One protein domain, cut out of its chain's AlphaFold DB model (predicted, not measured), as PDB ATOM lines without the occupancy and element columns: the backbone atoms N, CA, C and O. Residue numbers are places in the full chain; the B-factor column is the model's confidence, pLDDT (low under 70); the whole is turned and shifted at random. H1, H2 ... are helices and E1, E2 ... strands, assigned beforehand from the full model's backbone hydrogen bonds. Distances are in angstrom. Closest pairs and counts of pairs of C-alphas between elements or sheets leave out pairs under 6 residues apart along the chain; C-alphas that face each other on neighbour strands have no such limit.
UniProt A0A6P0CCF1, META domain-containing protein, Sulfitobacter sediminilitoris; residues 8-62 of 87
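AT A GLANCE: This is residues 8 to 62 of the 87 residues of the protein "META domain-containing protein" of Sulfitobacter sediminilitoris (UniProt A0A6P0CCF1). The model is a rod made of two small strand hairpins following one another along its length, with one helix, H1, running lengthwise beside the first hairpin but separated from it. E2 of the first hairpin runs on into E3 of the second, and a long link without named elements leads back past E2 to H1. The printed part has 55 residues, with named elements in the order E1, E2, E3, E4, H1; the two sheets, E1 - E2 and E3 - E4, are both antiparallel, and the class is mixed, helices and strands. It is only just compact, close to loose, with a radius of gyration of the C-alphas of 11.9 A and spans of 39 by 17 by 14 A.

IN THESE COORDINATES: Find C-alpha 8 at (-70.186, 34.365, 340.132), where E1, residues 8 to 11, begins and runs 10.2 A. E2 follows as residues 16 to 20, 13.9 A long. Next come E3, residues 22 to 24, and E4, residues 27 to 29, each 6.7 A. Go on to C-alpha 43 at (-71.696, 59.274, 338.262); from there H1, residues 43 to 56, runs 20.0 A to C-alpha 56 at (-66.372, 41.199, 331.625).

HOW THE PARTS SIT: Look first at the hairpin of E1 and E2, antiparallel at 164 degrees, where N 8 and O 19 are 2.8 A apart, within hydrogen-bond range. Residues 17 to 18 of E2 also pair, antiparallel, with residues 35 to 36. E2 runs on into E3 at 40 degrees across a break of 1 residue, and the two meet only through their link. In the hairpin of E3 and E4, at 161 degrees, N 27 and O 24 are 2.9 A apart, within hydrogen-bond range. H1 is apart from E1, E2 and E3; its closest C-alpha pair with E4 is Ala 29 and Leu 56, 7.9 A. In H1 every O i to N i+4 pair is within hydrogen-bond range.

THE WHOLE: The C-alphas of Glu 25 and Pro 42 are the two farthest apart, at 39.3 A. The printed part has no cut; the link from E4 to H1, 13 residues, is long and the other links are tight. The mean pLDDT of the printed part is 87.1, and no printed residue is under 70.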
ATOM      1  N   PHE A   8     -70.976  33.213 339.752       89.44
ATOM      2  CA  PHE A   8     -70.186  34.365 340.132       89.44
ATOM      3  C   PHE A   8     -71.022  35.347 340.946       89.44
ATOM      4  O   PHE A   8     -72.203  35.581 340.700       89.44
ATOM      5  N   SER A   9     -70.364  35.973 341.914       87.94
ATOM      6  CA  SER A   9     -70.850  37.170 342.577       87.94
ATOM      7  C   SER A   9     -69.753  38.219 342.574       87.94
ATOM      8  O   SER A   9     -68.633  37.967 343.040       87.94
ATOM      9  N   ILE A  10     -70.072  39.384 342.021       88.31
ATOM     10  CA  ILE A  10     -69.124  40.470 341.808       88.31
ATOM     11  C   ILE A  10     -69.743  41.789 342.266       88.31
ATOM     12  O   ILE A  10     -70.948  41.998 342.155       88.31
ATOM     13  N   PHE A  11     -68.905  42.674 342.791       88.25
ATOM     14  CA  PHE A  11     -69.258  44.046 343.120       88.25
ATOM     15  C   PHE A  11     -68.604  44.975 342.096       88.25
ATOM     16  O   PHE A  11     -67.381  44.986 341.984       88.25
ATOM     17  N   GLY A  12     -69.414  45.712 341.333       81.50
ATOM     18  CA  GLY A  12     -68.950  46.591 340.252       81.50
ATOM     19  C   GLY A  12     -68.498  47.978 340.714       81.50
ATOM     20  O   GLY A  12     -68.075  48.785 339.895       81.50
ATOM     21  N   GLY A  13     -68.568  48.256 342.018       83.12
ATOM     22  CA  GLY A  13     -68.215  49.546 342.618       83.12
ATOM     23  C   GLY A  13     -69.385  50.187 343.353       83.12
ATOM     24  O   GLY A  13     -69.177  50.862 344.357       83.12
ATOM     25  N   CYS A  14     -70.612  49.917 342.913       88.00
ATOM     26  CA  CYS A  14     -71.817  50.318 343.622       88.00
ATOM     27  C   CYS A  14     -72.838  49.191 343.629       88.00
ATOM     28  O   CYS A  14     -73.314  48.823 344.693       88.00
ATOM     29  N   ASN A  15     -73.120  48.583 342.481       89.88
ATOM     30  CA  ASN A  15     -74.041  47.471 342.373       89.88
ATOM     31  C   ASN A  15     -73.345  46.124 342.549       89.88
ATOM     32  O   ASN A  15     -72.152  45.932 342.282       89.88
ATOM     33  N   ARG A  16     -74.136  45.158 343.017       89.19
ATOM     34  CA  ARG A  16     -73.738  43.757 343.084       89.19
ATOM     35  C   ARG A  16     -74.405  42.997 341.953       89.19
ATOM     36  O   ARG A  16     -75.612  43.103 341.758       89.19
ATOM     37  N   PHE A  17     -73.608  42.183 341.282       90.50
ATOM     38  CA  PHE A  17     -74.001  41.353 340.159       90.50
ATOM     39  C   PHE A  17     -73.835  39.882 340.523       90.50
ATOM     40  O   PHE A  17     -72.868  39.501 341.196       90.50
ATOM     41  N   ILE A  18     -74.796  39.065 340.106       90.75
ATOM     42  CA  ILE A  18     -74.780  37.615 340.261       90.75
ATOM     43  C   ILE A  18     -75.226  36.948 338.967       90.75
ATOM     44  O   ILE A  18     -76.194  37.380 338.342       90.75
ATOM     45  N   GLY A  19     -74.555  35.871 338.598       90.00
ATOM     46  CA  GLY A  19     -74.917  35.080 337.434       90.00
ATOM     47  C   GLY A  19     -74.147  33.773 337.392       90.00
ATOM     48  O   GLY A  19     -73.319  33.498 338.261       90.00
ATOM     49  N   ASP A  20     -74.420  32.983 336.369       89.81
ATOM     50  CA  ASP A  20     -73.748  31.716 336.119       89.81
ATOM     51  C   ASP A  20     -72.623  31.931 335.103       89.81
ATOM     52  O   ASP A  20     -72.803  32.614 334.096       89.81
ATOM     53  N   LEU A  21     -71.442  31.376 335.362       88.19
ATOM     54  CA  LEU A  21     -70.363  31.361 334.381       88.19
ATOM     55  C   LEU A  21     -70.642  30.320 333.307       88.19
ATOM     56  O   LEU A  21     -70.972  29.171 333.602       88.19
ATOM     57  N   ALA A  22     -70.397  30.696 332.057       86.69
ATOM     58  CA  ALA A  22     -70.325  29.741 330.969       86.69
ATOM     59  C   ALA A  22     -68.885  29.226 330.860       86.69
ATOM     60  O   ALA A  22     -67.959  29.985 330.561       86.69
ATOM     61  N   LEU A  23     -68.703  27.929 331.105       82.75
ATOM     62  CA  LEU A  23     -67.455  27.231 330.816       82.75
ATOM     63  C   LEU A  23     -67.587  26.443 329.516       82.75
ATOM     64  O   LEU A  23     -68.558  25.716 329.310       82.75
ATOM     65  N   SER A  24     -66.575  26.553 328.668       77.88
ATOM     66  CA  SER A  24     -66.335  25.636 327.552       77.88
ATOM     67  C   SER A  24     -64.884  25.157 327.623       77.88
ATOM     68  O   SER A  24     -64.134  25.640 328.470       77.88
ATOM     69  N   GLU A  25     -64.481  24.175 326.812       74.12
ATOM     70  CA  GLU A  25     -63.158  23.538 326.923       74.12
ATOM     71  C   GLU A  25     -62.005  24.563 326.920       74.12
ATOM     72  O   GLU A  25     -61.581  25.058 325.879       74.12
ATOM     73  N   GLY A  26     -61.500  24.887 328.116       72.50
ATOM     74  CA  GLY A  26     -60.408  25.839 328.333       72.50
ATOM     75  C   GLY A  26     -60.787  27.328 328.330       72.50
ATOM     76  O   GLY A  26     -59.889  28.166 328.422       72.50
ATOM     77  N   THR A  27     -62.072  27.689 328.247       84.06
ATOM     78  CA  THR A  27     -62.532  29.089 328.192       84.06
ATOM     79  C   THR A  27     -63.551  29.416 329.279       84.06
ATOM     80  O   THR A  27     -64.285  28.555 329.769       84.06
ATOM     81  N   ILE A  28     -63.575  30.691 329.668       89.56
ATOM     82  CA  ILE A  28     -64.539  31.257 330.613       89.56
ATOM     83  C   ILE A  28     -65.240  32.429 329.939       89.56
ATOM     84  O   ILE A  28     -64.587  33.284 329.340       89.56
ATOM     85  N   ALA A  29     -66.561  32.477 330.056       89.62
ATOM     86  CA  ALA A  29     -67.362  33.592 329.588       89.62
ATOM     87  C   ALA A  29     -68.372  34.016 330.657       89.62
ATOM     88  O   ALA A  29     -68.973  33.189 331.349       89.62
ATOM     89  N   PHE A  30     -68.558  35.328 330.764       89.00
ATOM     90  CA  PHE A  30     -69.633  35.933 331.537       89.00
ATOM     91  C   PHE A  30     -70.798  36.174 330.570       89.00
ATOM     92  O   PHE A  30     -70.602  36.884 329.581       89.00
ATOM     93  N   PRO A  31     -71.977  35.570 330.791       83.25
ATOM     94  CA  PRO A  31     -73.135  35.800 329.934       83.25
ATOM     95  C   PRO A  31     -73.494  37.286 329.865       83.25
ATOM     96  O   PRO A  31     -73.279  38.021 330.820       83.25
ATOM     97  N   GLU A  32     -74.099  37.725 328.763       73.88
ATOM     98  CA  GLU A  32     -74.529  39.126 328.609       73.88
ATOM     99  C   GLU A  32     -75.659  39.510 329.575       73.88
ATOM    100  O   GLU A  32     -75.868  40.683 329.867       73.88
ATOM    101  N   SER A  33     -76.410  38.521 330.066       75.69
ATOM    102  CA  SER A  33     -77.541  38.718 330.973       75.69
ATOM    103  C   SER A  33     -77.266  38.067 332.322       75.69
ATOM    104  O   SER A  33     -77.164  36.848 332.426       75.69
ATOM    105  N   PHE A  34     -77.189  38.888 333.365       82.44
ATOM    106  CA  PHE A  34     -77.085  38.463 334.758       82.44
ATOM    107  C   PHE A  34     -77.827  39.450 335.656       82.44
ATOM    108  O   PHE A  34     -78.076  40.597 335.280       82.44
ATOM    109  N   ALA A  35     -78.222  38.997 336.842       84.94
ATOM    110  CA  ALA A  35     -78.979  39.828 337.762       84.94
ATOM    111  C   ALA A  35     -78.050  40.837 338.450       84.94
ATOM    112  O   ALA A  35     -76.960  40.488 338.906       84.94
ATOM    113  N   GLY A  36     -78.500  42.085 338.553       85.50
ATOM    114  CA  GLY A  36     -77.807  43.161 339.252       85.50
ATOM    115  C   GLY A  36     -78.744  43.913 340.190       85.50
ATOM    116  O   GLY A  36     -79.962  43.904 340.007       85.50
ATOM    117  N   THR A  37     -78.186  44.566 341.205       84.12
ATOM    118  CA  THR A  37     -78.920  45.582 341.972       84.12
ATOM    119  C   THR A  37     -79.037  46.882 341.168       84.12
ATOM    120  O   THR A  37     -78.247  47.116 340.260       84.12
ATOM    121  N   LEU A  38     -80.007  47.735 341.511       81.50
ATOM    122  CA  LEU A  38     -80.188  49.072 340.931       81.50
ATOM    123  C   LEU A  38     -80.111  50.132 342.035       81.50
ATOM    124  O   LEU A  38     -81.122  50.695 342.452       81.50
ATOM    125  N   MET A  39     -78.914  50.346 342.571       84.00
ATOM    126  CA  MET A  39     -78.657  51.402 343.547       84.00
ATOM    127  C   MET A  39     -78.343  52.722 342.843       84.00
ATOM    128  O   MET A  39     -77.795  52.743 341.744       84.00
ATOM    129  N   ALA A  40     -78.702  53.834 343.486       82.94
ATOM    130  CA  ALA A  40     -78.314  55.159 343.025       82.94
ATOM    131  C   ALA A  40     -76.837  55.389 343.371       82.94
ATOM    132  O   ALA A  40     -76.476  55.495 344.544       82.94
ATOM    133  N   CYS A  41     -75.995  55.432 342.345       86.38
ATOM    134  CA  CYS A  41     -74.548  55.554 342.472       86.38
ATOM    135  C   CYS A  41     -74.100  56.947 342.021       86.38
ATOM    136  O   CYS A  41     -74.705  57.503 341.105       86.38
ATOM    137  N   PRO A  42     -73.030  57.507 342.605       91.12
ATOM    138  CA  PRO A  42     -72.352  58.659 342.022       91.12
ATOM    139  C   PRO A  42     -71.910  58.382 340.573       91.12
ATOM    140  O   PRO A  42     -71.488  57.265 340.257       91.12
ATOM    141  N   ASP A  43     -71.972  59.397 339.705       88.62
ATOM    142  CA  ASP A  43     -71.696  59.274 338.262       88.62
ATOM    143  C   ASP A  43     -70.313  58.677 337.950       88.62
ATOM    144  O   ASP A  43     -70.113  57.973 336.953       88.62
ATOM    145  N   ASP A  44     -69.314  58.975 338.782       90.44
ATOM    146  CA  ASP A  44     -67.973  58.427 338.648       90.44
ATOM    147  C   ASP A  44     -67.942  56.930 338.941       90.44
ATOM    148  O   ASP A  44     -67.362  56.183 338.153       90.44
ATOM    149  N   VAL A  45     -68.607  56.473 340.000       90.31
ATOM    150  CA  VAL A  45     -68.696  55.048 340.339       90.31
ATOM    151  C   VAL A  45     -69.468  54.287 339.265       90.31
ATOM    152  O   VAL A  45     -69.014  53.241 338.809       90.31
ATOM    153  N   GLU A  46     -70.578  54.842 338.787       88.75
ATOM    154  CA  GLU A  46     -71.389  54.234 337.731       88.75
ATOM    155  C   GLU A  46     -70.606  54.093 336.408       88.75
ATOM    156  O   GLU A  46     -70.721  53.098 335.691       88.75
ATOM    157  N   ARG A  47     -69.751  55.070 336.070       89.69
ATOM    158  CA  ARG A  47     -68.853  54.971 334.906       89.69
ATOM    159  C   ARG A  47     -67.821  53.851 335.062       89.69
ATOM    160  O   ARG A  47     -67.579  53.137 334.090       89.69
ATOM    161  N   HIS A  48     -67.221  53.699 336.243       88.81
ATOM    162  CA  HIS A  48     -66.288  52.597 336.502       88.81
ATOM    163  C   HIS A  48     -66.996  51.243 336.444       88.81
ATOM    164  O   HIS A  48     -66.471  50.312 335.839       88.81
ATOM    165  N   GLU A  49     -68.202  51.157 337.003       90.50
ATOM    166  CA  GLU A  49     -69.024  49.953 336.958       90.50
ATOM    167  C   GLU A  49     -69.333  49.540 335.518       90.50
ATOM    168  O   GLU A  49     -69.075  48.401 335.142       90.50
ATOM    169  N   ARG A  50     -69.782  50.470 334.666       88.56
ATOM    170  CA  ARG A  50     -69.999  50.190 333.237       88.56
ATOM    171  C   ARG A  50     -68.737  49.694 332.538       88.56
ATOM    172  O   ARG A  50     -68.781  48.664 331.879       88.56
ATOM    173  N   ALA A  51     -67.603  50.373 332.727       90.94
ATOM    174  CA  ALA A  51     -66.339  49.957 332.118       90.94
ATOM    175  C   ALA A  51     -65.904  48.553 332.576       90.94
ATOM    176  O   ALA A  51     -65.349  47.776 331.796       90.94
ATOM    177  N   PHE A  52     -66.178  48.221 333.837       90.38
ATOM    178  CA  PHE A  52     -65.927  46.906 334.404       90.38
ATOM    179  C   PHE A  52     -66.830  45.825 333.783       90.38
ATOM    180  O   PHE A  52     -66.331  44.776 333.372       90.38
ATOM    181  N   LEU A  53     -68.133  46.088 333.647       89.56
ATOM    182  CA  LEU A  53     -69.085  45.179 332.994       89.56
ATOM    183  C   LEU A  53     -68.751  44.977 331.507       89.56
ATOM    184  O   LEU A  53     -68.740  43.844 331.027       89.56
ATOM    185  N   ASP A  54     -68.376  46.045 330.800       90.81
ATOM    186  CA  ASP A  54     -67.939  45.984 329.401       90.81
ATOM    187  C   ASP A  54     -66.673  45.135 329.232       90.81
ATOM    188  O   ASP A  54     -66.496  44.451 328.222       90.81
ATOM    189  N   ALA A  55     -65.761  45.185 330.208       92.19
ATOM    190  CA  ALA A  55     -64.585  44.330 330.218       92.19
ATOM    191  C   ALA A  55     -64.966  42.861 330.443       92.19
ATOM    192  O   ALA A  55     -64.468  42.009 329.709       92.19
ATOM    193  N   LEU A  56     -65.879  42.562 331.378       90.69
ATOM    194  CA  LEU A  56     -66.372  41.199 331.625       90.69
ATOM    195  C   LEU A  56     -67.005  40.570 330.377       90.69
ATOM    196  O   LEU A  56     -66.718  39.413 330.077       90.69
ATOM    197  N   ALA A  57     -67.784  41.338 329.612       90.56
ATOM    198  CA  ALA A  57     -68.414  40.866 328.378       90.56
ATOM    199  C   ALA A  57     -67.404  40.449 327.286       90.56
ATOM    200  O   ALA A  57     -67.739  39.693 326.376       90.56
ATOM    201  N   ARG A  58     -66.154  40.927 327.360       92.88
ATOM    202  CA  ARG A  58     -65.081  40.583 326.409       92.88
ATOM    203  C   ARG A  58     -64.182  39.441 326.879       92.88
ATOM    204  O   ARG A  58     -63.305  39.022 326.121       92.88
ATOM    205  N   VAL A  59     -64.359  38.966 328.111       93.38
ATOM    206  CA  VAL A  59     -63.530  37.902 328.677       93.38
ATOM    207  C   VAL A  59     -63.736  36.609 327.900       93.38
ATOM    208  O   VAL A  59     -64.855  36.226 327.571       93.38
ATOM    209  N   HIS A  60     -62.623  35.939 327.621       92.50
ATOM    210  CA  HIS A  60     -62.603  34.650 326.941       92.50
ATOM    211  C   HIS A  60     -61.728  33.624 327.661       92.50
ATOM    212  O   HIS A  60     -61.976  32.420 327.605       92.50
ATOM    213  N   SER A  61     -60.674  34.084 328.333       91.75
ATOM    214  CA  SER A  61     -59.775  33.214 329.081       91.75
ATOM    215  C   SER A  61     -59.300  33.895 330.359       91.75
ATOM    216  O   SER A  61     -59.637  35.049 330.645       91.75
ATOM    217  N   TYR A  62     -58.553  33.148 331.159       89.69
ATOM    218  CA  TYR A  62     -57.989  33.627 332.404       89.69
ATOM    219  C   TYR A  62     -56.602  33.033 332.642       89.69
ATOM    220  O   TYR A  62     -56.305  31.907 332.251       89.69
TER     221      TYR A  62